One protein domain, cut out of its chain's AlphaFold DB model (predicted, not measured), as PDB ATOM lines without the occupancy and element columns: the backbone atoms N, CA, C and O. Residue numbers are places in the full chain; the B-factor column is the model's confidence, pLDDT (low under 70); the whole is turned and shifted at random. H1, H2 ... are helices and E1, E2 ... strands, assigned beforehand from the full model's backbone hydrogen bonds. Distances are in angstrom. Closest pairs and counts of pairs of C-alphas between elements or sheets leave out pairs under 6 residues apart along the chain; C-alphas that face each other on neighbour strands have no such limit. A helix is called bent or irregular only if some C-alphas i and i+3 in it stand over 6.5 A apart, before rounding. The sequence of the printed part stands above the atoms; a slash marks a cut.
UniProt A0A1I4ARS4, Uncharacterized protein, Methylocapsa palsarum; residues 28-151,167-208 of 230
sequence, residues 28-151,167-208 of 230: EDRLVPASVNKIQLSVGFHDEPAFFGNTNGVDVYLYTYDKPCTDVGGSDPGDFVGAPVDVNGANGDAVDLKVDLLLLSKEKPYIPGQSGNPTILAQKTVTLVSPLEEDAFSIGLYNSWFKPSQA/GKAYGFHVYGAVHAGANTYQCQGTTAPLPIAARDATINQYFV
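Overview. This is residues 28 to 151 and 167 to 208 of the 230 residues of an uncharacterized protein of Methylocapsa palsarum (UniProt A0A1I4ARS4). Two strongly twisted sheets of four strands lie face to face as a sandwich, E1 E2 E3 E6 on E5 E4 E7 E10, their strands crossed at 43 degrees. Beyond one end, past bent E7 and E10, lie the small hairpin E8 and E9 and the short helix H1, from which the long loop of residues 73 to 93 leads back to E4; the loop of residues 106 to 119 and the cut between residues 151 and 167 lie toward the other end. The printed part has 166 residues, in the order E1 E2 E3 H1 E4 E5 E6 E7 E8 E9 E10; the class is mostly strand, with 80 residues, under half, in named elements. All three sheets are antiparallel. The whole is compact, with a radius of gyration of the C-alphas of 17.2 A, yet elongated, spanning 53 by 34 by 28 A.

Arrangement. E1, residues 28 to 33, and E2, residues 38 to 45, form a hairpin, with N 30 and O 41 2.8 A apart. E2 and E3, residues 56 to 65, form the next hairpin, N 40 to O 63 at 2.8 A, completing a meander, each strand the antiparallel neighbour of the one before. E6, residues 141 to 146, is antiparallel to E3, with N 58 and O 144 2.9 A apart. H1, residues 69 to 72, is not on either large sheet; it is too short for an O i to N i+4 pair, and its one O i to N i+3 pair is within hydrogen-bond range. In the second sheet, E4, residues 94 to 105, and E5, residues 120 to 125, form a hairpin, N 103 to O 122 at 2.8 A. E7, residues 168 to 180, neighbours E4, N 98 to O 175 at 2.8 A, and E10, residues 199 to 207, N 174 to O 205 at 2.9 A. Between the sheets, the closest C-alphas of E1 and E10 are those of Pro 33 and Ala 201, 6.5 A. E8, residues 183 to 185, and E9, residues 194 to 196, form a hairpin, N 185 to O 194 at 2.9 A. E9 runs on into E10 at 75 degrees.

Along the chain. E1 begins at C-alpha 28, (-32.244, 37.386, -9.692). E3 is 28.6 A long, E4 34.2 A and E7 35.6 A; E7 bends by 62 degrees at residue 177. E10, 22.7 A long, bends by 57 degrees at residue 204 and ends at C-alpha 207, (-35.322, 33.297, -14.090).

Size, cuts and confidence. The C-alphas farthest apart, of Gln 150 and Thr 191, are 53.9 A apart. Residues 152 to 166 are not printed; C-alphas 151 and 167 are 12.7 A apart. The links H1 to E4, E4 to E5 and E5 to E6 are long. Mean pLDDT of the printed part is 83.0; 32 residues are under 70, among them 47 to 54 and 105 to 118.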
ATOM      1  N   GLU A  28     -30.989  37.663 -10.383       75.38
ATOM      2  CA  GLU A  28     -32.244  37.386  -9.692       75.38
ATOM      3  C   GLU A  28     -31.991  36.372  -8.578       75.38
ATOM      4  O   GLU A  28     -31.533  35.259  -8.843       75.38
ATOM      5  N   ASP A  29     -32.382  36.724  -7.355       80.50
ATOM      6  CA  ASP A  29     -32.236  35.855  -6.190       80.50
ATOM      7  C   ASP A  29     -33.541  35.128  -5.863       80.50
ATOM      8  O   ASP A  29     -34.634  35.705  -5.869       80.50
ATOM      9  N   ARG A  30     -33.439  33.847  -5.506       82.88
ATOM     10  CA  ARG A  30     -34.549  33.042  -4.994       82.88
ATOM     11  C   ARG A  30     -34.110  32.172  -3.840       82.88
ATOM     12  O   ARG A  30     -33.080  31.511  -3.891       82.88
ATOM     13  N   LEU A  31     -34.968  32.091  -2.831       86.25
ATOM     14  CA  LEU A  31     -34.831  31.101  -1.774       86.25
ATOM     15  C   LEU A  31     -35.613  29.843  -2.158       86.25
ATOM     16  O   LEU A  31     -36.846  29.843  -2.173       86.25
ATOM     17  N   VAL A  32     -34.891  28.772  -2.461       87.81
ATOM     18  CA  VAL A  32     -35.445  27.473  -2.845       87.81
ATOM     19  C   VAL A  32     -35.590  26.590  -1.599       87.81
ATOM     20  O   VAL A  32     -34.656  26.524  -0.795       87.81
ATOM     21  N   PRO A  33     -36.738  25.912  -1.400       93.94
ATOM     22  CA  PRO A  33     -36.894  24.945  -0.318       93.94
ATOM     23  C   PRO A  33     -35.856  23.817  -0.390       93.94
ATOM     24  O   PRO A  33     -35.548  23.322  -1.473       93.94
ATOM     25  N   ALA A  34     -35.370  23.388   0.772       96.81
ATOM     26  CA  ALA A  34     -34.460  22.257   0.924       96.81
ATOM     27  C   ALA A  34     -34.967  21.302   2.022       96.81
ATOM     28  O   ALA A  34     -35.941  21.606   2.713       96.81
ATOM     29  N   SER A  35     -34.308  20.153   2.201       97.94
ATOM     30  CA  SER A  35     -34.625  19.194   3.270       97.94
ATOM     31  C   SER A  35     -34.520  19.815   4.668       97.94
ATOM     32  O   SER A  35     -35.283  19.457   5.566       97.94
ATOM     33  N   VAL A  36     -33.630  20.799   4.826       95.38
ATOM     34  CA  VAL A  36     -33.529  21.685   5.988       95.38
ATOM     35  C   VAL A  36     -33.367  23.121   5.496       95.38
ATOM     36  O   VAL A  36     -32.511  23.396   4.660       95.38
ATOM     37  N   ASN A  37     -34.168  24.045   6.035       96.19
ATOM     38  CA  ASN A  37     -34.155  25.467   5.680       96.19
ATOM     39  C   ASN A  37     -34.227  25.691   4.154       96.19
ATOM     40  O   ASN A  37     -35.185  25.241   3.518       96.19
ATOM     41  N   LYS A  38     -33.286  26.450   3.573       96.31
ATOM     42  CA  LYS A  38     -33.317  26.858   2.163       96.31
ATOM     43  C   LYS A  38     -31.921  26.871   1.528       96.31
ATOM     44  O   LYS A  38     -30.906  26.872   2.231       96.31
ATOM     45  N   ILE A  39     -31.905  26.910   0.197       94.94
ATOM     46  CA  ILE A  39     -30.767  27.315  -0.639       94.94
ATOM     47  C   ILE A  39     -31.106  28.676  -1.248       94.94
ATOM     48  O   ILE A  39     -32.181  28.836  -1.828       94.94
ATOM     49  N   GLN A  40     -30.218  29.656  -1.114       92.31
ATOM     50  CA  GLN A  40     -30.260  30.873  -1.910       92.31
ATOM     51  C   GLN A  40     -29.592  30.595  -3.254       92.31
ATOM     52  O   GLN A  40     -28.422  30.231  -3.325       92.31
ATOM     53  N   LEU A  41     -30.386  30.737  -4.306       89.06
ATOM     54  CA  LEU A  41     -30.001  30.575  -5.694       89.06
ATOM     55  C   LEU A  41     -30.057  31.950  -6.347       89.06
ATOM     56  O   LEU A  41     -31.119  32.572  -6.352       89.06
ATOM     57  N   SER A  42     -28.943  32.397  -6.904       87.00
ATOM     58  CA  SER A  42     -28.840  33.682  -7.583       87.00
ATOM     59  C   SER A  42     -28.332  33.458  -9.002       87.00
ATOM     60  O   SER A  42     -27.371  32.719  -9.198       87.00
ATOM     61  N   VAL A  43     -29.046  33.974 -10.006       84.75
ATOM     62  CA  VAL A  43     -28.788  33.649 -11.421       84.75
ATOM     63  C   VAL A  43     -28.748  34.906 -12.272       84.75
ATOM     64  O   VAL A  43     -29.636  35.754 -12.171       84.75
ATOM     65  N   GLY A  44     -27.736  35.005 -13.130       79.44
ATOM     66  CA  GLY A  44     -27.481  36.173 -13.966       79.44
ATOM     67  C   GLY A  44     -26.642  35.835 -15.193       79.44
ATOM     68  O   GLY A  44     -26.250  34.691 -15.413       79.44
ATOM     69  N   PHE A  45     -26.398  36.831 -16.040       78.25
ATOM     70  CA  PHE A  45     -25.385  36.693 -17.087       78.25
ATOM     71  C   PHE A  45     -23.993  36.794 -16.462       78.25
ATOM     72  O   PHE A  45     -23.806  37.568 -15.537       78.25
ATOM     73  N   HIS A  46     -23.021  36.056 -16.993       75.38
ATOM     74  CA  HIS A  46     -21.634  36.165 -16.533       75.38
ATOM     75  C   HIS A  46     -21.042  37.539 -16.854       75.38
ATOM     76  O   HIS A  46     -20.523  38.223 -15.983       75.38
ATOM     77  N   ASP A  47     -21.221  37.982 -18.101       67.62
ATOM     78  CA  ASP A  47     -20.823  39.307 -18.561       67.62
ATOM     79  C   ASP A  47     -22.037  40.093 -19.025       67.62
ATOM     80  O   ASP A  47     -22.819  39.635 -19.869       67.62
ATOM     81  N   GLU A  48     -22.153  41.322 -18.529       57.97
ATOM     82  CA  GLU A  48     -23.119  42.283 -19.034       57.97
ATOM     83  C   GLU A  48     -22.442  43.449 -19.769       57.97
ATOM     84  O   GLU A  48     -21.491  44.044 -19.257       57.97
ATOM     85  N   PRO A  49     -22.968  43.846 -20.943       52.81
ATOM     86  CA  PRO A  49     -24.161  43.306 -21.599       52.81
ATOM     87  C   PRO A  49     -23.872  42.021 -22.396       52.81
ATOM     88  O   PRO A  49     -22.801  41.855 -22.973       52.81
ATOM     89  N   ALA A  50     -24.874  41.148 -22.506       58.53
ATOM     90  CA  ALA A  50     -24.832  40.022 -23.434       58.53
ATOM     91  C   ALA A  50     -24.851  40.515 -24.899       58.53
ATOM     92  O   ALA A  50     -25.518  41.506 -25.212       58.53
ATOM     93  N   PHE A  51     -24.182  39.804 -25.817       56.31
ATOM     94  CA  PHE A  51     -24.089  40.145 -27.250       56.31
ATOM     95  C   PHE A  51     -24.457  38.965 -28.168       56.31
ATOM     96  O   PHE A  51     -24.035  37.824 -27.963       56.31
ATOM     97  N   PHE A  52     -25.220  39.233 -29.235       56.84
ATOM     98  CA  PHE A  52     -25.516  38.234 -30.264       56.84
ATOM     99  C   PHE A  52     -24.261  37.952 -31.098       56.84
ATOM    100  O   PHE A  52     -23.481  38.855 -31.382       56.84
ATOM    101  N   GLY A  53     -24.059  36.696 -31.503       57.81
ATOM    102  CA  GLY A  53     -22.878  36.304 -32.277       57.81
ATOM    103  C   GLY A  53     -21.584  36.203 -31.456       57.81
ATOM    104  O   GLY A  53     -20.587  35.702 -31.984       57.81
ATOM    105  N   ASN A  54     -21.624  36.556 -30.168       64.12
ATOM    106  CA  ASN A  54     -20.534  36.400 -29.210       64.12
ATOM    107  C   ASN A  54     -20.799  35.238 -28.243       64.12
ATOM    108  O   ASN A  54     -21.919  34.729 -28.130       64.12
ATOM    109  N   THR A  55     -19.738  34.794 -27.576       77.31
ATOM    110  CA  THR A  55     -19.858  33.901 -26.423       77.31
ATOM    111  C   THR A  55     -20.406  34.712 -25.252       77.31
ATOM    112  O   THR A  55     -19.916  35.802 -24.986       77.31
ATOM    113  N   ASN A  56     -21.439  34.190 -24.601       76.56
ATOM    114  CA  ASN A  56     -22.034  34.720 -23.379       76.56
ATOM    115  C   ASN A  56     -21.923  33.642 -22.294       76.56
ATOM    116  O   ASN A  56     -21.781  32.460 -22.621       76.56
ATOM    117  N   GLY A  57     -22.022  34.031 -21.029       79.88
ATOM    118  CA  GLY A  57     -22.078  33.103 -19.902       79.88
ATOM    119  C   GLY A  57     -23.344  33.295 -19.078       79.88
ATOM    120  O   GLY A  57     -23.972  34.355 -19.129       79.88
ATOM    121  N   VAL A  58     -23.723  32.256 -18.348       83.62
ATOM    122  CA  VAL A  58     -24.678  32.322 -17.241       83.62
ATOM    123  C   VAL A  58     -23.932  32.004 -15.956       83.62
ATOM    124  O   VAL A  58     -23.196  31.018 -15.919       83.62
ATOM    125  N   ASP A  59     -24.171  32.823 -14.941       87.31
ATOM    126  CA  ASP A  59     -23.678  32.652 -13.583       87.31
ATOM    127  C   ASP A  59     -24.799  32.152 -12.688       87.31
ATOM    128  O   ASP A  59     -25.936  32.630 -12.742       87.31
ATOM    129  N   VAL A  60     -24.466  31.153 -11.879       90.62
ATOM    130  CA  VAL A  60     -25.333  30.552 -10.876       90.62
ATOM    131  C   VAL A  60     -24.581  30.545  -9.556       90.62
ATOM    132  O   VAL A  60     -23.649  29.774  -9.366       90.62
ATOM    133  N   TYR A  61     -25.010  31.382  -8.628       92.06
ATOM    134  CA  TYR A  61     -24.508  31.411  -7.265       92.06
ATOM    135  C   TYR A  61     -25.380  30.550  -6.357       92.06
ATOM    136  O   TYR A  61     -26.612  30.670  -6.356       92.06
ATOM    137  N   LEU A  62     -24.737  29.708  -5.554       95.00
ATOM    138  CA  LEU A  62     -25.390  28.815  -4.608       95.00
ATOM    139  C   LEU A  62     -24.871  29.051  -3.195       95.00
ATOM    140  O   LEU A  62     -23.694  28.850  -2.908       95.00
ATOM    141  N   TYR A  63     -25.787  29.392  -2.293       95.44
ATOM    142  CA  TYR A  63     -25.516  29.506  -0.865       95.44
ATOM    143  C   TYR A  63     -26.551  28.719  -0.066       95.44
ATOM    144  O   TYR A  63     -27.737  28.689  -0.394       95.44
ATOM    145  N   THR A  64     -26.134  28.113   1.039       97.12
ATOM    146  CA  THR A  64     -27.085  27.730   2.090       97.12
ATOM    147  C   THR A  64     -27.696  28.985   2.711       97.12
ATOM    148  O   THR A  64     -27.044  30.017   2.799       97.12
ATOM    149  N   TYR A  65     -28.959  28.914   3.131       95.88
ATOM    150  CA  TYR A  65     -29.632  30.024   3.804       95.88
ATOM    151  C   TYR A  65     -30.466  29.508   4.974       95.88
ATOM    152  O   TYR A  65     -31.411  28.734   4.779       95.88
ATOM    153  N   ASP A  66     -30.151  29.966   6.184       95.44
ATOM    154  CA  ASP A  66     -30.917  29.652   7.393       95.44
ATOM    155  C   ASP A  66     -31.820  30.811   7.816       95.44
ATOM    156  O   ASP A  66     -33.018  30.613   8.030       95.44
ATOM    157  N   LYS A  67     -31.246  32.011   7.961       92.88
ATOM    158  CA  LYS A  67     -31.925  33.232   8.425       92.88
ATOM    159  C   LYS A  67     -31.035  34.471   8.251       92.88
ATOM    160  O   LYS A  67     -29.821  34.303   8.130       92.88
ATOM    161  N   PRO A  68     -31.589  35.694   8.303       93.75
ATOM    162  CA  PRO A  68     -30.797  36.921   8.364       93.75
ATOM    163  C   PRO A  68     -29.853  36.944   9.571       93.75
ATOM    164  O   PRO A  68     -30.203  36.466  10.653       93.75
ATOM    165  N   CYS A  69     -28.678  37.557   9.425       93.94
ATOM    166  CA  CYS A  69     -27.727  37.681  10.530       93.94
ATOM    167  C   CYS A  69     -28.256  38.554  11.677       93.94
ATOM    168  O   CYS A  69     -27.900  38.341  12.838       93.94
ATOM    169  N   THR A  70     -29.174  39.479  11.395       94.56
ATOM    170  CA  THR A  70     -29.840  40.297  12.420       94.56
ATOM    171  C   THR A  70     -30.628  39.464  13.434       94.56
ATOM    172  O   THR A  70     -30.722  39.855  14.595       94.56
ATOM    173  N   ASP A  71     -31.124  38.283  13.051       94.69
ATOM    174  CA  ASP A  71     -31.899  37.397  13.936       94.69
ATOM    175  C   ASP A  71     -31.040  36.714  15.012       94.69
ATOM    176  O   ASP A  71     -31.561  36.164  15.983       94.69
ATOM    177  N   VAL A  72     -29.717  36.728  14.841       94.12
ATOM    178  CA  VAL A  72     -28.733  36.109  15.744       94.12
ATOM    179  C   VAL A  72     -27.793  37.140  16.371       94.12
ATOM    180  O   VAL A  72     -26.771  36.782  16.950       94.12
ATOM    181  N   GLY A  73     -28.151  38.427  16.287       93.50
ATOM    182  CA  GLY A  73     -27.372  39.530  16.852       93.50
ATOM    183  C   GLY A  73     -26.222  40.015  15.967       93.50
ATOM    184  O   GLY A  73     -25.341  40.715  16.459       93.50
ATOM    185  N   GLY A  74     -26.213  39.648  14.683       93.31
ATOM    186  CA  GLY A  74     -25.287  40.196  13.700       93.31
ATOM    187  C   GLY A  74     -25.568  41.670  13.394       93.31
ATOM    188  O   GLY A  74     -26.702  42.138  13.503       93.31
ATOM    189  N   SER A  75     -24.519  42.406  13.030       90.25
ATOM    190  CA  SER A  75     -24.581  43.859  12.816       90.25
ATOM    191  C   SER A  75     -24.884  44.280  11.378       90.25
ATOM    192  O   SER A  75     -25.225  45.441  11.161       90.25
ATOM    193  N   ASP A  76     -24.734  43.378  10.408       87.19
ATOM    194  CA  ASP A  76     -24.982  43.662   8.993       87.19
ATOM    195  C   ASP A  76     -26.399  43.204   8.585       87.19
ATOM    196  O   ASP A  76     -26.693  42.006   8.642       87.19
ATOM    197  N   PRO A  77     -27.300  44.128   8.192       81.94
ATOM    198  CA  PRO A  77     -28.649  43.788   7.748       81.94
ATOM    199  C   PRO A  77     -28.708  43.134   6.360       81.94
ATOM    200  O   PRO A  77     -29.757  42.594   6.011       81.94
ATOM    201  N   GLY A  78     -27.638  43.208   5.559       81.69
ATOM    202  CA  GLY A  78     -27.540  42.534   4.261       81.69
ATOM    203  C   GLY A  78     -27.004  41.103   4.344       81.69
ATOM    204  O   GLY A  78     -27.114  40.357   3.373       81.69
ATOM    205  N   ASP A  79     -26.449  40.720   5.494       89.75
ATOM    206  CA  ASP A  79     -25.812  39.426   5.724       89.75
ATOM    207  C   ASP A  79     -26.813  38.363   6.217       89.75
ATOM    208  O   ASP A  79     -27.854  38.654   6.824       89.75
ATOM    209  N   PHE A  80     -26.495  37.095   5.986       93.56
ATOM    210  CA  PHE A  80     -27.317  35.960   6.384       93.56
ATOM    211  C   PHE A  80     -26.467  34.781   6.848       93.56
ATOM    212  O   PHE A  80     -25.338  34.577   6.423       93.56
ATOM    213  N   VAL A  81     -27.045  33.958   7.725       94.88
ATOM    214  CA  VAL A  81     -26.430  32.702   8.156       94.88
ATOM    215  C   VAL A  81     -26.475  31.725   6.986       94.88
ATOM    216  O   VAL A  81     -27.514  31.113   6.715       94.88
ATOM    217  N   GLY A  82     -25.350  31.612   6.293       94.25
ATOM    218  CA  GLY A  82     -25.210  30.823   5.083       94.25
ATOM    219  C   GLY A  82     -23.754  30.661   4.675       94.25
ATOM    220  O   GLY A  82     -22.897  31.451   5.042       94.25
ATOM    221  N   ALA A  83     -23.469  29.613   3.920       93.75
ATOM    222  CA  ALA A  83     -22.162  29.345   3.343       93.75
ATOM    223  C   ALA A  83     -22.323  28.997   1.858       93.75
ATOM    224  O   ALA A  83     -23.330  28.361   1.512       93.75
ATOM    225  N   PRO A  84     -21.374  29.404   0.997       95.31
ATOM    226  CA  PRO A  84     -21.382  28.996  -0.399       95.31
ATOM    227  C   PRO A  84     -21.301  27.472  -0.518       95.31
ATOM    228  O   PRO A  84     -20.704  26.809   0.333       95.31
ATOM    229  N   VAL A  85     -21.947  26.939  -1.553       96.25
ATOM    230  CA  VAL A  85     -21.905  25.513  -1.893       96.25
ATOM    231  C   VAL A  85     -20.663  25.270  -2.749       96.25
ATOM    232  O   VAL A  85     -20.639  25.690  -3.901       96.25
ATOM    233  N   ASP A  86     -19.657  24.622  -2.176       94.69
ATOM    234  CA  ASP A  86     -18.290  24.458  -2.682       94.69
ATOM    235  C   ASP A  86     -18.005  22.987  -3.004       94.69
ATOM    236  O   ASP A  86     -17.625  22.208  -2.121       94.69
ATOM    237  N   VAL A  87     -18.187  22.582  -4.268       93.88
ATOM    238  CA  VAL A  87     -17.959  21.184  -4.691       93.88
ATOM    239  C   VAL A  87     -16.481  20.804  -4.684       93.88
ATOM    240  O   VAL A  87     -16.148  19.618  -4.659       93.88
ATOM    241  N   ASN A  88     -15.591  21.796  -4.694       91.25
ATOM    242  CA  ASN A  88     -14.152  21.596  -4.558       91.25
ATOM    243  C   ASN A  88     -13.691  21.597  -3.087       91.25
ATOM    244  O   ASN A  88     -12.531  21.287  -2.795       91.25
ATOM    245  N   GLY A  89     -14.596  21.918  -2.164       88.56
ATOM    246  CA  GLY A  89     -14.370  21.987  -0.731       88.56
ATOM    247  C   GLY A  89     -14.448  20.636  -0.017       88.56
ATOM    248  O   GLY A  89     -14.748  19.583  -0.576       88.56
ATOM    249  N   ALA A  90     -14.181  20.660   1.290       91.12
ATOM    250  CA  ALA A  90     -14.149  19.454   2.123       91.12
ATOM    251  C   ALA A  90     -15.518  19.051   2.706       91.12
ATOM    252  O   ALA A  90     -15.617  18.014   3.364       91.12
ATOM    253  N   ASN A  91     -16.563  19.855   2.495       92.81
ATOM    254  CA  ASN A  91     -17.861  19.673   3.158       92.81
ATOM    255  C   ASN A  91     -18.723  18.575   2.517       92.81
ATOM    256  O   ASN A  91     -19.733  18.177   3.095       92.81
ATOM    257  N   GLY A  92     -18.288  18.029   1.377       95.06
ATOM    258  CA  GLY A  92     -19.005  16.982   0.650       95.06
ATOM    259  C   GLY A  92     -20.107  17.518  -0.260       95.06
ATOM    260  O   GLY A  92     -20.998  16.753  -0.622       95.06
ATOM    261  N   ASP A  93     -20.057  18.802  -0.607       97.88
ATOM    262  CA  ASP A  93     -21.035  19.454  -1.470       97.88
ATOM    263  C   ASP A  93     -21.068  18.786  -2.850       97.88
ATOM    264  O   ASP A  93     -20.052  18.330  -3.380       97.88
ATOM    265  N   ALA A  94     -22.257  18.717  -3.440       97.31
ATOM    266  CA  ALA A  94     -22.461  18.169  -4.770       97.31
ATOM    267  C   ALA A  94     -23.501  18.994  -5.524       97.31
ATOM    268  O   ALA A  94     -24.570  19.313  -5.000       97.31
ATOM    269  N   VAL A  95     -23.213  19.298  -6.786       96.44
ATOM    270  CA  VAL A  95     -24.097  20.071  -7.659       96.44
ATOM    271  C   VAL A  95     -24.284  19.303  -8.962       96.44
ATOM    272  O   VAL A  95     -23.341  19.103  -9.719       96.44
ATOM    273  N   ASP A  96     -25.518  18.873  -9.219       96.12
ATOM    274  CA  ASP A  96     -25.964  18.315 -10.500       96.12
ATOM    275  C   ASP A  96     -27.081  19.211 -11.034       96.12
ATOM    276  O   ASP A  96     -28.274  18.910 -10.930       96.12
ATOM    277  N   LEU A  97     -26.680  20.382 -11.526       94.56
ATOM    278  CA  LEU A  97     -27.579  21.376 -12.093       94.56
ATOM    279  C   LEU A  97     -27.396  21.497 -13.601       94.56
ATOM    280  O   LEU A  97     -26.308  21.390 -14.166       94.56
ATOM    281  N   LYS A  98     -28.512  21.783 -14.258       93.62
ATOM    282  CA  LYS A  98     -28.610  22.106 -15.669       93.62
ATOM    283  C   LYS A  98     -29.199  23.490 -15.817       93.62
ATOM    284  O   LYS A  98     -30.041  23.915 -15.026       93.62
ATOM    285  N   VAL A  99     -28.760  24.163 -16.869       90.31
ATOM    286  CA  VAL A  99     -29.294  25.454 -17.271       90.31
ATOM    287  C   VAL A  99     -29.778  25.343 -18.703       90.31
ATOM    288  O   VAL A  99     -29.039  24.919 -19.599       90.31
ATOM    289  N   ASP A 100     -31.020  25.752 -18.917       86.69
ATOM    290  CA  ASP A 100     -31.554  26.016 -20.238       86.69
ATOM    291  C   ASP A 100     -31.639  27.523 -20.464       86.69
ATOM    292  O   ASP A 100     -32.182  28.268 -19.650       86.69
ATOM    293  N   LEU A 101     -31.131  27.969 -21.608       82.25
ATOM    294  CA  LEU A 101     -31.373  29.305 -22.126       82.25
ATOM    295  C   LEU A 101     -32.753  29.339 -22.783       82.25
ATOM    296  O   LEU A 101     -33.041  28.543 -23.683       82.25
ATOM    297  N   LEU A 102     -33.573  30.297 -22.371       79.12
ATOM    298  CA  LEU A 102     -34.916  30.521 -22.886       79.12
ATOM    299  C   LEU A 102     -34.942  31.773 -23.751       79.12
ATOM    300  O   LEU A 102     -34.482  32.830 -23.332       79.12
ATOM    301  N   LEU A 103     -35.551  31.668 -24.927       74.94
ATOM    302  CA  LEU A 103     -36.022  32.814 -25.690       74.94
ATOM    303  C   LEU A 103     -37.511  32.996 -25.407       74.94
ATOM    304  O   LEU A 103     -38.296  32.080 -25.639       74.94
ATOM    305  N   LEU A 104     -37.908  34.172 -24.939       71.31
ATOM    306  CA  LEU A 104     -39.258  34.465 -24.461       71.31
ATOM    307  C   LEU A 104     -39.927  35.545 -25.313       71.31
ATOM    308  O   LEU A 104     -39.229  36.388 -25.872       71.31
ATOM    309  N   SER A 105     -41.264  35.568 -25.374       65.69
ATOM    310  CA  SER A 105     -42.014  36.745 -25.836       65.69
ATOM    311  C   SER A 105     -42.032  37.829 -24.742       65.69
ATOM    312  O   SER A 105     -42.418  37.573 -23.603       65.69
ATOM    313  N   LYS A 106     -41.589  39.053 -25.052       57.78
ATOM    314  CA  LYS A 106     -41.565  40.209 -24.132       57.78
ATOM    315  C   LYS A 106     -42.987  40.741 -23.983       57.78
ATOM    316  O   LYS A 106     -43.378  41.677 -24.670       57.78
ATOM    317  N   GLU A 107     -43.757  40.106 -23.109       49.38
ATOM    318  CA  GLU A 107     -45.112  40.561 -22.779       49.38
ATOM    319  C   GLU A 107     -45.335  40.750 -21.267       49.38
ATOM    320  O   GLU A 107     -46.205  41.542 -20.913       49.38
ATOM    321  N   LYS A 108     -44.556  40.091 -20.379       49.69
ATOM    322  CA  LYS A 108     -44.519  40.287 -18.901       49.69
ATOM    323  C   LYS A 108     -43.409  39.433 -18.223       49.69
ATOM    324  O   LYS A 108     -42.696  38.752 -18.946       49.69
ATOM    325  N   PRO A 109     -43.216  39.423 -16.888       49.56
ATOM    326  CA  PRO A 109     -42.355  38.443 -16.199       49.56
ATOM    327  C   PRO A 109     -42.943  37.020 -16.232       49.56
ATOM    328  O   PRO A 109     -44.162  36.858 -16.215       49.56
ATOM    329  N   TYR A 110     -42.108  35.975 -16.241       50.78
ATOM    330  CA  TYR A 110     -42.586  34.589 -16.123       50.78
ATOM    331  C   TYR A 110     -42.762  34.185 -14.660       50.78
ATOM    332  O   TYR A 110     -41.813  34.232 -13.879       50.78
ATOM    333  N   ILE A 111     -43.958  33.718 -14.301       54.06
ATOM    334  CA  ILE A 111     -44.271  33.178 -12.977       54.06
ATOM    335  C   ILE A 111     -44.824  31.755 -13.139       54.06
ATOM    336  O   ILE A 111     -45.949  31.605 -13.624       54.06
ATOM    337  N   PRO A 112     -44.092  30.694 -12.739       49.56
ATOM    338  CA  PRO A 112     -44.518  29.307 -12.942       49.56
ATOM    339  C   PRO A 112     -45.989  29.065 -12.560       49.56
ATOM    340  O   PRO A 112     -46.423  29.403 -11.461       49.56
ATOM    341  N   GLY A 113     -46.770  28.494 -13.483       51.94
ATOM    342  CA  GLY A 113     -48.182  28.151 -13.257       51.94
ATOM    343  C   GLY A 113     -49.196  29.299 -13.382       51.94
ATOM    344  O   GLY A 113     -50.392  29.043 -13.263       51.94
ATOM    345  N   GLN A 114     -48.772  30.540 -13.648       54.69
ATOM    346  CA  GLN A 114     -49.697  31.655 -13.873       54.69
ATOM    347  C   GLN A 114     -50.163  31.777 -15.328       54.69
ATOM    348  O   GLN A 114     -49.413  31.561 -16.283       54.69
ATOM    349  N   SER A 115     -51.429  32.172 -15.492       51.75
ATOM    350  CA  SER A 115     -51.983  32.502 -16.803       51.75
ATOM    351  C   SER A 115     -51.316  33.757 -17.357       51.75
ATOM    352  O   SER A 115     -51.145  34.761 -16.665       51.75
ATOM    353  N   GLY A 116     -50.969  33.700 -18.638       56.19
ATOM    354  CA  GLY A 116     -50.407  34.823 -19.358       56.19
ATOM    355  C   GLY A 116     -48.893  34.987 -19.243       56.19
ATOM    356  O   GLY A 116     -48.414  35.972 -19.767       56.19
ATOM    357  N   ASN A 117     -48.124  34.098 -18.624       61.31
ATOM    358  CA  ASN A 117     -46.657  34.159 -18.718       61.31
ATOM    359  C   ASN A 117     -46.124  34.408 -20.147       61.31
ATOM    360  O   ASN A 117     -46.791  34.020 -21.112       61.31
ATOM    361  N   PRO A 118     -44.904  34.965 -20.293       64.62
ATOM    362  CA  PRO A 118     -44.166  34.934 -21.549       64.62
ATOM    363  C   PRO A 118     -44.236  33.568 -22.201       64.62
ATOM    364  O   PRO A 118     -44.035  32.540 -21.547       64.62
ATOM    365  N   THR A 119     -44.483  33.562 -23.502       70.19
ATOM    366  CA  THR A 119     -44.396  32.332 -24.279       70.19
ATOM    367  C   THR A 119     -42.922  31.991 -24.461       70.19
ATOM    368  O   THR A 119     -42.145  32.843 -24.893       70.19
ATOM    369  N   ILE A 120     -42.531  30.752 -24.154       74.50
ATOM    370  CA  ILE A 120     -41.206  30.228 -24.504       74.50
ATOM    371  C   ILE A 120     -41.200  29.991 -26.014       74.50
ATOM    372  O   ILE A 120     -41.868  29.096 -26.523       74.50
ATOM    373  N   LEU A 121     -40.474  30.840 -26.732       71.75
ATOM    374  CA  LEU A 121     -40.341  30.806 -28.186       71.75
ATOM    375  C   LEU A 121     -39.277  29.800 -28.630       71.75
ATOM    376  O   LEU A 121     -39.408  29.196 -29.691       71.75
ATOM    377  N   ALA A 122     -38.216  29.644 -27.837       72.81
ATOM    378  CA  ALA A 122     -37.181  28.641 -28.042       72.81
ATOM    379  C   ALA A 122     -36.484  28.311 -26.717       72.81
ATOM    380  O   ALA A 122     -36.461  29.127 -25.797       72.81
ATOM    381  N   GLN A 123     -35.888  27.124 -26.648       79.62
ATOM    382  CA  GLN A 123     -35.159  26.630 -25.485       79.62
ATOM    383  C   GLN A 123     -33.915  25.883 -25.953       79.62
ATOM    384  O   GLN A 123     -33.962  25.124 -26.923       79.62
ATOM    385  N   LYS A 124     -32.797  26.105 -25.267       79.00
ATOM    386  CA  LYS A 124     -31.540  25.400 -25.511       79.00
ATOM    387  C   LYS A 124     -30.896  25.046 -24.183       79.00
ATOM    388  O   LYS A 124     -30.538  25.945 -23.432       79.00
ATOM    389  N   THR A 125     -30.650  23.764 -23.948       80.81
ATOM    390  CA  THR A 125     -29.822  23.324 -22.820       80.81
ATOM    391  C   THR A 125     -28.377  23.724 -23.056       80.81
ATOM    392  O   THR A 125     -27.717  23.197 -23.957       80.81
ATOM    393  N   VAL A 126     -27.888  24.693 -22.282       78.25
ATOM    394  CA  VAL A 126     -26.519  25.205 -22.431       78.25
ATOM    395  C   VAL A 126     -25.503  24.263 -21.805       78.25
ATOM    396  O   VAL A 126     -24.410  24.121 -22.344       78.25
ATOM    397  N   THR A 127     -25.906  23.497 -20.789       70.69
ATOM    398  CA  THR A 127     -25.027  22.530 -20.114       70.69
ATOM    399  C   THR A 127     -24.591  21.347 -20.972       70.69
ATOM    400  O   THR A 127     -23.588  20.711 -20.675       70.69
ATOM    401  N   LEU A 128     -25.284  21.081 -22.085       67.94
ATOM    402  CA  LEU A 128     -24.833  20.110 -23.089       67.94
ATOM    403  C   LEU A 128     -23.694  20.644 -23.970       67.94
ATOM    404  O   LEU A 128     -23.015  19.865 -24.631       67.94
ATOM    405  N   VAL A 129     -23.524  21.967 -24.030       68.75
ATOM    406  CA  VAL A 129     -22.486  22.643 -24.822       68.75
ATOM    407  C   VAL A 129     -21.297  23.026 -23.943       68.75
ATOM    408  O   VAL A 129     -20.157  22.870 -24.365       68.75
ATOM    409  N   SER A 130     -21.574  23.512 -22.736       79.69
ATOM    410  CA  SER A 130     -20.594  23.840 -21.705       79.69
ATOM    411  C   SER A 130     -21.166  23.386 -20.372       79.69
ATOM    412  O   SER A 130     -22.138  24.004 -19.936       79.69
ATOM    413  N   PRO A 131     -20.609  22.354 -19.717       85.38
ATOM    414  CA  PRO A 131     -21.044  21.949 -18.385       85.38
ATOM    415  C   PRO A 131     -21.127  23.148 -17.432       85.38
ATOM    416  O   PRO A 131     -20.410  24.136 -17.606       85.38
ATOM    417  N   LEU A 132     -22.057  23.081 -16.479       89.94
ATOM    418  CA  LEU A 132     -22.099  24.038 -15.383       89.94
ATOM    419  C   LEU A 132     -21.072  23.571 -14.351       89.94
ATOM    420  O   LEU A 132     -21.251  22.513 -13.751       89.94
ATOM    421  N   GLU A 133     -19.999  24.331 -14.193       91.12
ATOM    422  CA  GLU A 133     -18.871  23.996 -13.319       91.12
ATOM    423  C   GLU A 133     -18.605  25.155 -12.368       91.12
ATOM    424  O   GLU A 133     -18.871  26.309 -12.713       91.12
ATOM    425  N   GLU A 134     -18.111  24.840 -11.172       89.19
ATOM    426  CA  GLU A 134     -17.704  25.855 -10.203       89.19
ATOM    427  C   GLU A 134     -16.511  26.657 -10.741       89.19
ATOM    428  O   GLU A 134     -15.555  26.082 -11.273       89.19
ATOM    429  N   ASP A 135     -16.566  27.980 -10.602       87.69
ATOM    430  CA  ASP A 135     -15.467  28.869 -10.955       87.69
ATOM    431  C   ASP A 135     -14.276  28.621 -10.026       87.69
ATOM    432  O   ASP A 135     -14.385  28.637  -8.799       87.69
ATOM    433  N   ALA A 136     -13.093  28.452 -10.613       83.69
ATOM    434  CA  ALA A 136     -11.885  28.098  -9.870       83.69
ATOM    435  C   ALA A 136     -11.420  29.186  -8.882       83.69
ATOM    436  O   ALA A 136     -10.557  28.921  -8.041       83.69
ATOM    437  N   PHE A 137     -11.938  30.410  -9.000       82.50
ATOM    438  CA  PHE A 137     -11.519  31.559  -8.202       82.50
ATOM    439  C   PHE A 137     -12.640  32.125  -7.323       82.50
ATOM    440  O   PHE A 137     -12.367  32.998  -6.495       82.50
ATOM    441  N   SER A 138     -13.865  31.613  -7.458       86.56
ATOM    442  CA  SER A 138     -15.066  32.155  -6.824       86.56
ATOM    443  C   SER A 138     -15.924  31.021  -6.267       86.56
ATOM    444  O   SER A 138     -16.787  30.470  -6.942       86.56
ATOM    445  N   ILE A 139     -15.689  30.685  -5.001       89.81
ATOM    446  CA  ILE A 139     -16.390  29.593  -4.316       89.81
ATOM    447  C   ILE A 139     -17.904  29.849  -4.301       89.81
ATOM    448  O   ILE A 139     -18.356  30.928  -3.908       89.81
ATOM    449  N   GLY A 140     -18.684  28.843  -4.694       88.06
ATOM    450  CA  GLY A 140     -20.140  28.924  -4.789       88.06
ATOM    451  C   GLY A 140     -20.674  29.591  -6.056       88.06
ATOM    452  O   GLY A 140     -21.895  29.628  -6.223       88.06
ATOM    453  N   LEU A 141     -19.808  30.096  -6.943       90.88
ATOM    454  CA  LEU A 141     -20.178  30.546  -8.284       90.88
ATOM    455  C   LEU A 141     -19.995  29.403  -9.277       90.88
ATOM    456  O   LEU A 141     -18.925  28.816  -9.363       90.88
ATOM    457  N   TYR A 142     -21.017  29.149 -10.084       91.12
ATOM    458  CA  TYR A 142     -20.996  28.163 -11.147       91.12
ATOM    459  C   TYR A 142     -21.305  28.830 -12.481       91.12
ATOM    460  O   TYR A 142     -22.332  29.497 -12.611       91.12
ATOM    461  N   ASN A 143     -20.462  28.612 -13.488       90.00
ATOM    462  CA  ASN A 143     -20.614  29.237 -14.799       90.00
ATOM    463  C   ASN A 143     -20.848  28.214 -15.915       90.00
ATOM    464  O   ASN A 143     -20.234  27.148 -15.958       90.00
ATOM    465  N   SER A 144     -21.699  28.561 -16.879       87.88
ATOM    466  CA  SER A 144     -21.867  27.807 -18.129       87.88
ATOM    467  C   SER A 144     -21.864  28.760 -19.319       87.88
ATOM    468  O   SER A 144     -22.499  29.814 -19.301       87.88
ATOM    469  N   TRP A 145     -21.149  28.391 -20.380       85.44
ATOM    470  CA  TRP A 145     -20.922  29.255 -21.532       85.44
ATOM    471  C   TRP A 145     -21.751  28.834 -22.738       85.44
ATOM    472  O   TRP A 145     -21.879  27.657 -23.081       85.44
ATOM    473  N   PHE A 146     -22.290  29.813 -23.452       78.62
ATOM    474  CA  PHE A 146     -23.079  29.561 -24.643       78.62
ATOM    475  C   PHE A 146     -22.898  30.637 -25.702       78.62
ATOM    476  O   PHE A 146     -22.716  31.822 -25.443       78.62
ATOM    477  N   LYS A 147     -23.037  30.211 -26.955       73.88
ATOM    478  CA  LYS A 147     -23.161  31.102 -28.103       73.88
ATOM    479  C   LYS A 147     -24.580  30.983 -28.668       73.88
ATOM    480  O   LYS A 147     -24.940  29.894 -29.141       73.88
ATOM    481  N   PRO A 148     -25.416  32.033 -28.593       61.09
ATOM    482  CA  PRO A 148     -26.725  32.032 -29.236       61.09
ATOM    483  C   PRO A 148     -26.551  31.930 -30.754       61.09
ATOM    484  O   PRO A 148     -25.869  32.752 -31.362       61.09
ATOM    485  N   SER A 149     -27.146  30.911 -31.376       51.53
ATOM    486  CA  SER A 149     -27.101  30.709 -32.833       51.53
ATOM    487  C   SER A 149     -28.229  31.427 -33.578       51.53
ATOM    488  O   SER A 149     -28.174  31.555 -34.797       51.53
ATOM    489  N   GLN A 150     -29.241  31.910 -32.856       49.91
ATOM    490  CA  GLN A 150     -30.339  32.702 -33.396       49.91
ATOM    491  C   GLN A 150     -30.392  34.042 -32.677       49.91
ATOM    492  O   GLN A 150     -30.310  34.104 -31.449       49.91
ATOM    493  N   ALA A 151     -30.521  35.118 -33.451       46.06
ATOM    494  CA  ALA A 151     -30.877  36.400 -32.880       46.06
ATOM    495  C   ALA A 151     -32.282  36.252 -32.297       46.06
ATOM    496  O   ALA A 151     -33.188  35.715 -32.944       46.06
ATOM    497  N   GLY A 167     -40.610  42.895 -28.131       50.59
ATOM    498  CA  GLY A 167     -41.357  41.641 -28.055       50.59
ATOM    499  C   GLY A 167     -40.551  40.371 -27.772       50.59
ATOM    500  O   GLY A 167     -41.174  39.311 -27.777       50.59
ATOM    501  N   LYS A 168     -39.233  40.398 -27.485       59.31
ATOM    502  CA  LYS A 168     -38.509  39.197 -26.992       59.31
ATOM    503  C   LYS A 168     -37.494  39.477 -25.871       59.31
ATOM    504  O   LYS A 168     -36.996  40.591 -25.762       59.31
ATOM    505  N   ALA A 169     -37.195  38.465 -25.054       67.25
ATOM    506  CA  ALA A 169     -36.223  38.522 -23.951       67.25
ATOM    507  C   ALA A 169     -35.505  37.172 -23.762       67.25
ATOM    508  O   ALA A 169     -36.015  36.141 -24.210       67.25
ATOM    509  N   TYR A 170     -34.347  37.175 -23.094       72.62
ATOM    510  CA  TYR A 170     -33.710  35.948 -22.607       72.62
ATOM    511  C   TYR A 170     -34.105  35.661 -21.157       72.62
ATOM    512  O   TYR A 170     -34.320  36.578 -20.367       72.62
ATOM    513  N   GLY A 171     -34.177  34.379 -20.822       77.88
ATOM    514  CA  GLY A 171     -34.294  33.891 -19.453       77.88
ATOM    515  C   GLY A 171     -33.506  32.601 -19.270       77.88
ATOM    516  O   GLY A 171     -32.983  32.038 -20.235       77.88
ATOM    517  N   PHE A 172     -33.458  32.118 -18.038       82.94
ATOM    518  CA  PHE A 172     -32.774  30.889 -17.667       82.94
ATOM    519  C   PHE A 172     -33.735  29.965 -16.938       82.94
ATOM    520  O   PHE A 172     -34.454  30.381 -16.035       82.94
ATOM    521  N   HIS A 173     -33.742  28.690 -17.296       87.94
ATOM    522  CA  HIS A 173     -34.354  27.652 -16.480       87.94
ATOM    523  C   HIS A 173     -33.237  26.847 -15.833       87.94
ATOM    524  O   HIS A 173     -32.494  26.156 -16.521       87.94
ATOM    525  N   VAL A 174     -33.101  26.978 -14.516       90.12
ATOM    526  CA  VAL A 174     -32.113  26.248 -13.718       90.12
ATOM    527  C   VAL A 174     -32.823  25.104 -13.012       90.12
ATOM    528  O   VAL A 174     -33.820  25.320 -12.314       90.12
ATOM    529  N   TYR A 175     -32.338  23.881 -13.207       94.06
ATOM    530  CA  TYR A 175     -32.966  22.692 -12.646       94.06
ATOM    531  C   TYR A 175     -31.977  21.573 -12.347       94.06
ATOM    532  O   TYR A 175     -30.948  21.455 -13.001       94.06
ATOM    533  N   GLY A 176     -32.315  20.725 -11.379       96.12
ATOM    534  CA  GLY A 176     -31.488  19.595 -10.966       96.12
ATOM    535  C   GLY A 176     -31.452  19.438  -9.451       96.12
ATOM    536  O   GLY A 176     -32.420  19.788  -8.770       96.12
ATOM    537  N   ALA A 177     -30.354  18.904  -8.929       97.69
ATOM    538  CA  ALA A 177     -30.172  18.640  -7.509       97.69
ATOM    539  C   ALA A 177     -28.918  19.325  -6.958       97.69
ATOM    540  O   ALA A 177     -27.896  19.433  -7.634       97.69
ATOM    541  N   VAL A 178     -29.012  19.763  -5.706       97.94
ATOM    542  CA  VAL A 178     -27.894  20.291  -4.923       97.94
ATOM    543  C   VAL A 178     -27.870  19.572  -3.585       97.94
ATOM    544  O   VAL A 178     -28.895  19.507  -2.906       97.94
ATOM    545  N   HIS A 179     -26.700  19.076  -3.205       98.19
ATOM    546  CA  HIS A 179     -26.360  18.714  -1.840       98.19
ATOM    547  C   HIS A 179     -25.388  19.763  -1.309       98.19
ATOM    548  O   HIS A 179     -24.313  19.951  -1.871       98.19
ATOM    549  N   ALA A 180     -25.764  20.441  -0.231       97.88
ATOM    550  CA  ALA A 180     -24.850  21.281   0.526       97.88
ATOM    551  C   ALA A 180     -24.530  20.563   1.835       97.88
ATOM    552  O   ALA A 180     -25.431  20.260   2.623       97.88
ATOM    553  N   GLY A 181     -23.255  20.281   2.051       97.75
ATOM    554  CA  GLY A 181     -22.724  19.647   3.236       97.75
ATOM    555  C   GLY A 181     -22.865  20.506   4.486       97.75
ATOM    556  O   GLY A 181     -23.253  21.678   4.457       97.75
ATOM    557  N   ALA A 182     -22.576  19.898   5.634       97.19
ATOM    558  CA  ALA A 182     -22.583  20.624   6.896       97.19
ATOM    559  C   ALA A 182     -21.406  21.603   6.933       97.19
ATOM    560  O   ALA A 182     -20.295  21.263   6.534       97.19
ATOM    561  N   ASN A 183     -21.648  22.804   7.449       95.31
ATOM    562  CA  ASN A 183     -20.636  23.854   7.526       95.31
ATOM    563  C   ASN A 183     -20.885  24.734   8.763       95.31
ATOM    564  O   ASN A 183     -21.719  24.428   9.618       95.31
ATOM    565  N   THR A 184     -20.163  25.838   8.882       95.50
ATOM    566  CA  THR A 184     -20.376  26.860   9.904       95.50
ATOM    567  C   THR A 184     -20.284  28.243   9.279       95.50
ATOM    568  O   THR A 184     -19.518  28.439   8.339       95.50
ATOM    569  N   TYR A 185     -21.011  29.210   9.830       95.75
ATOM    570  CA  TYR A 185     -20.905  30.610   9.426       95.75
ATOM    571  C   TYR A 185     -20.882  31.525  10.639       95.75
ATOM    572  O   TYR A 185     -21.606  31.296  11.603       95.75
ATOM    573  N   GLN A 186     -20.075  32.580  10.599       96.00
ATOM    574  CA  GLN A 186     -20.042  33.577  11.660       96.00
ATOM    575  C   GLN A 186     -20.505  34.921  11.113       96.00
ATOM    576  O   GLN A 186     -19.758  35.605  10.422       96.00
ATOM    577  N   CYS A 187     -21.717  35.318  11.495       93.88
ATOM    578  CA  CYS A 187     -22.220  36.659  11.228       93.88
ATOM    579  C   CYS A 187     -21.307  37.711  11.863       93.88
ATOM    580  O   CYS A 187     -20.885  37.565  13.022       93.88
ATOM    581  N   GLN A 188     -21.072  38.814  11.155       93.50
ATOM    582  CA  GLN A 188     -20.327  39.939  11.713       93.50
ATOM    583  C   GLN A 188     -20.980  40.435  13.015       93.50
ATOM    584  O   GLN A 188     -22.190  40.641  13.079       93.50
ATOM    585  N   GLY A 189     -20.176  40.626  14.065       91.19
ATOM    586  CA  GLY A 189     -20.647  41.083  15.380       91.19
ATOM    587  C   GLY A 189     -21.058  39.962  16.344       91.19
ATOM    588  O   GLY A 189     -21.246  40.226  17.529       91.19
ATOM    589  N   THR A 190     -21.123  38.709  15.883       93.06
ATOM    590  CA  THR A 190     -21.353  37.546  16.756       93.06
ATOM    591  C   THR A 190     -20.040  36.979  17.304       93.06
ATOM    592  O   THR A 190     -18.971  37.148  16.715       93.06
ATOM    593  N   THR A 191     -20.099  36.310  18.460       92.69
ATOM    594  CA  THR A 191     -18.908  35.831  19.188       92.69
ATOM    595  C   THR A 191     -18.474  34.411  18.831       92.69
ATOM    596  O   THR A 191     -17.366  34.020  19.193       92.69
ATOM    597  N   ALA A 192     -19.317  33.635  18.146       94.00
ATOM    598  CA  ALA A 192     -19.031  32.249  17.793       94.00
ATOM    599  C   ALA A 192     -19.644  31.878  16.432       94.00
ATOM    600  O   ALA A 192     -20.724  32.379  16.106       94.00
ATOM    601  N   PRO A 193     -19.003  30.975  15.666       95.56
ATOM    602  CA  PRO A 193     -19.602  30.396  14.471       95.56
ATOM    603  C   PRO A 193     -20.903  29.653  14.785       95.56
ATOM    604  O   PRO A 193     -21.011  28.922  15.772       95.56
ATOM    605  N   LEU A 194     -21.883  29.825  13.909       95.69
ATOM    606  CA  LEU A 194     -23.173  29.157  13.935       95.69
ATOM    607  C   LEU A 194     -23.104  27.892  13.071       95.69
ATOM    608  O   LEU A 194     -22.598  27.959  11.947       95.69
ATOM    609  N   PRO A 195     -23.601  26.744  13.558       96.19
ATOM    610  CA  PRO A 195     -23.634  25.522  12.769       96.19
ATOM    611  C   PRO A 195     -24.668  25.633  11.644       96.19
ATOM    612  O   PRO A 195     -25.806  26.034  11.878       96.19
ATOM    613  N   ILE A 196     -24.278  25.207  10.446       96.81
ATOM    614  CA  ILE A 196     -25.138  25.063   9.272       96.81
ATOM    615  C   ILE A 196     -25.314  23.568   9.017       96.81
ATOM    616  O   ILE A 196     -24.350  22.841   8.773       96.81
ATOM    617  N   ALA A 197     -26.558  23.097   9.083       97.50
ATOM    618  CA  ALA A 197     -26.874  21.705   8.788       97.50
ATOM    619  C   ALA A 197     -26.764  21.416   7.284       97.50
ATOM    620  O   ALA A 197     -27.178  22.246   6.462       97.50
ATOM    621  N   ALA A 198     -26.282  20.210   6.961       98.00
ATOM    622  CA  ALA A 198     -26.328  19.668   5.608       98.00
ATOM    623  C   ALA A 198     -27.776  19.615   5.096       98.00
ATOM    624  O   ALA A 198     -28.709  19.397   5.879       98.00
ATOM    625  N   ARG A 199     -27.969  19.817   3.793       98.25
ATOM    626  CA  ARG A 199     -29.292  19.839   3.165       98.25
ATOM    627  C   ARG A 199     -29.240  19.456   1.695       98.25
ATOM    628  O   ARG A 199     -28.261  19.704   1.001       98.25
ATOM    629  N   ASP A 200     -30.370  18.953   1.227       98.38
ATOM    630  CA  ASP A 200     -30.606  18.601  -0.166       98.38
ATOM    631  C   ASP A 200     -31.704  19.496  -0.728       98.38
ATOM    632  O   ASP A 200     -32.726  19.723  -0.074       98.38
ATOM    633  N   ALA A 201     -31.523  19.983  -1.948       97.25
ATOM    634  CA  ALA A 201     -32.523  20.756  -2.666       97.25
ATOM    635  C   ALA A 201     -32.729  20.190  -4.070       97.25
ATOM    636  O   ALA A 201     -31.778  19.873  -4.783       97.25
ATOM    637  N   THR A 202     -33.990  20.115  -4.493       97.25
ATOM    638  CA  THR A 202     -34.342  19.942  -5.905       97.25
ATOM    639  C   THR A 202     -34.715  21.303  -6.467       97.25
ATOM    640  O   THR A 202     -35.684  21.927  -6.033       97.25
ATOM    641  N   ILE A 203     -33.937  21.767  -7.436       91.81
ATOM    642  CA  ILE A 203     -34.118  23.065  -8.068       91.81
ATOM    643  C   ILE A 203     -34.919  22.871  -9.356       91.81
ATOM    644  O   ILE A 203     -34.680  21.947 -10.132       91.81
ATOM    645  N   ASN A 204     -35.903  23.742  -9.565       90.44
ATOM    646  CA  ASN A 204     -36.666  23.863 -10.804       90.44
ATOM    647  C   ASN A 204     -37.208  25.297 -10.887       90.44
ATOM    648  O   ASN A 204     -38.345  25.567 -10.498       90.44
ATOM    649  N   GLN A 205     -36.346  26.233 -11.276       84.38
ATOM    650  CA  GLN A 205     -36.607  27.669 -11.205       84.38
ATOM    651  C   GLN A 205     -36.395  28.338 -12.560       84.38
ATOM    652  O   GLN A 205     -35.419  28.075 -13.255       84.38
ATOM    653  N   TYR A 206     -37.322  29.222 -12.916       81.19
ATOM    654  CA  TYR A 206     -37.289  30.004 -14.151       81.19
ATOM    655  C   TYR A 206     -36.968  31.452 -13.822       81.19
ATOM    656  O   TYR A 206     -37.808  32.111 -13.215       81.19
ATOM    657  N   PHE A 207     -35.807  31.932 -14.237       76.69
ATOM    658  CA  PHE A 207     -35.322  33.297 -14.090       76.69
ATOM    659  C   PHE A 207     -35.594  34.055 -15.373       76.69
ATOM    660  O   PHE A 207     -35.207  33.631 -16.464       76.69
ATOM    661  N   VAL A 208     -36.333  35.144 -15.251       65.50
ATOM    662  CA  VAL A 208     -36.765  35.951 -16.378       65.50
ATOM    663  C   VAL A 208     -36.526  37.376 -15.958       65.50
ATOM    664  O   VAL A 208     -37.409  37.984 -15.354       65.50
TER     665      VAL A 208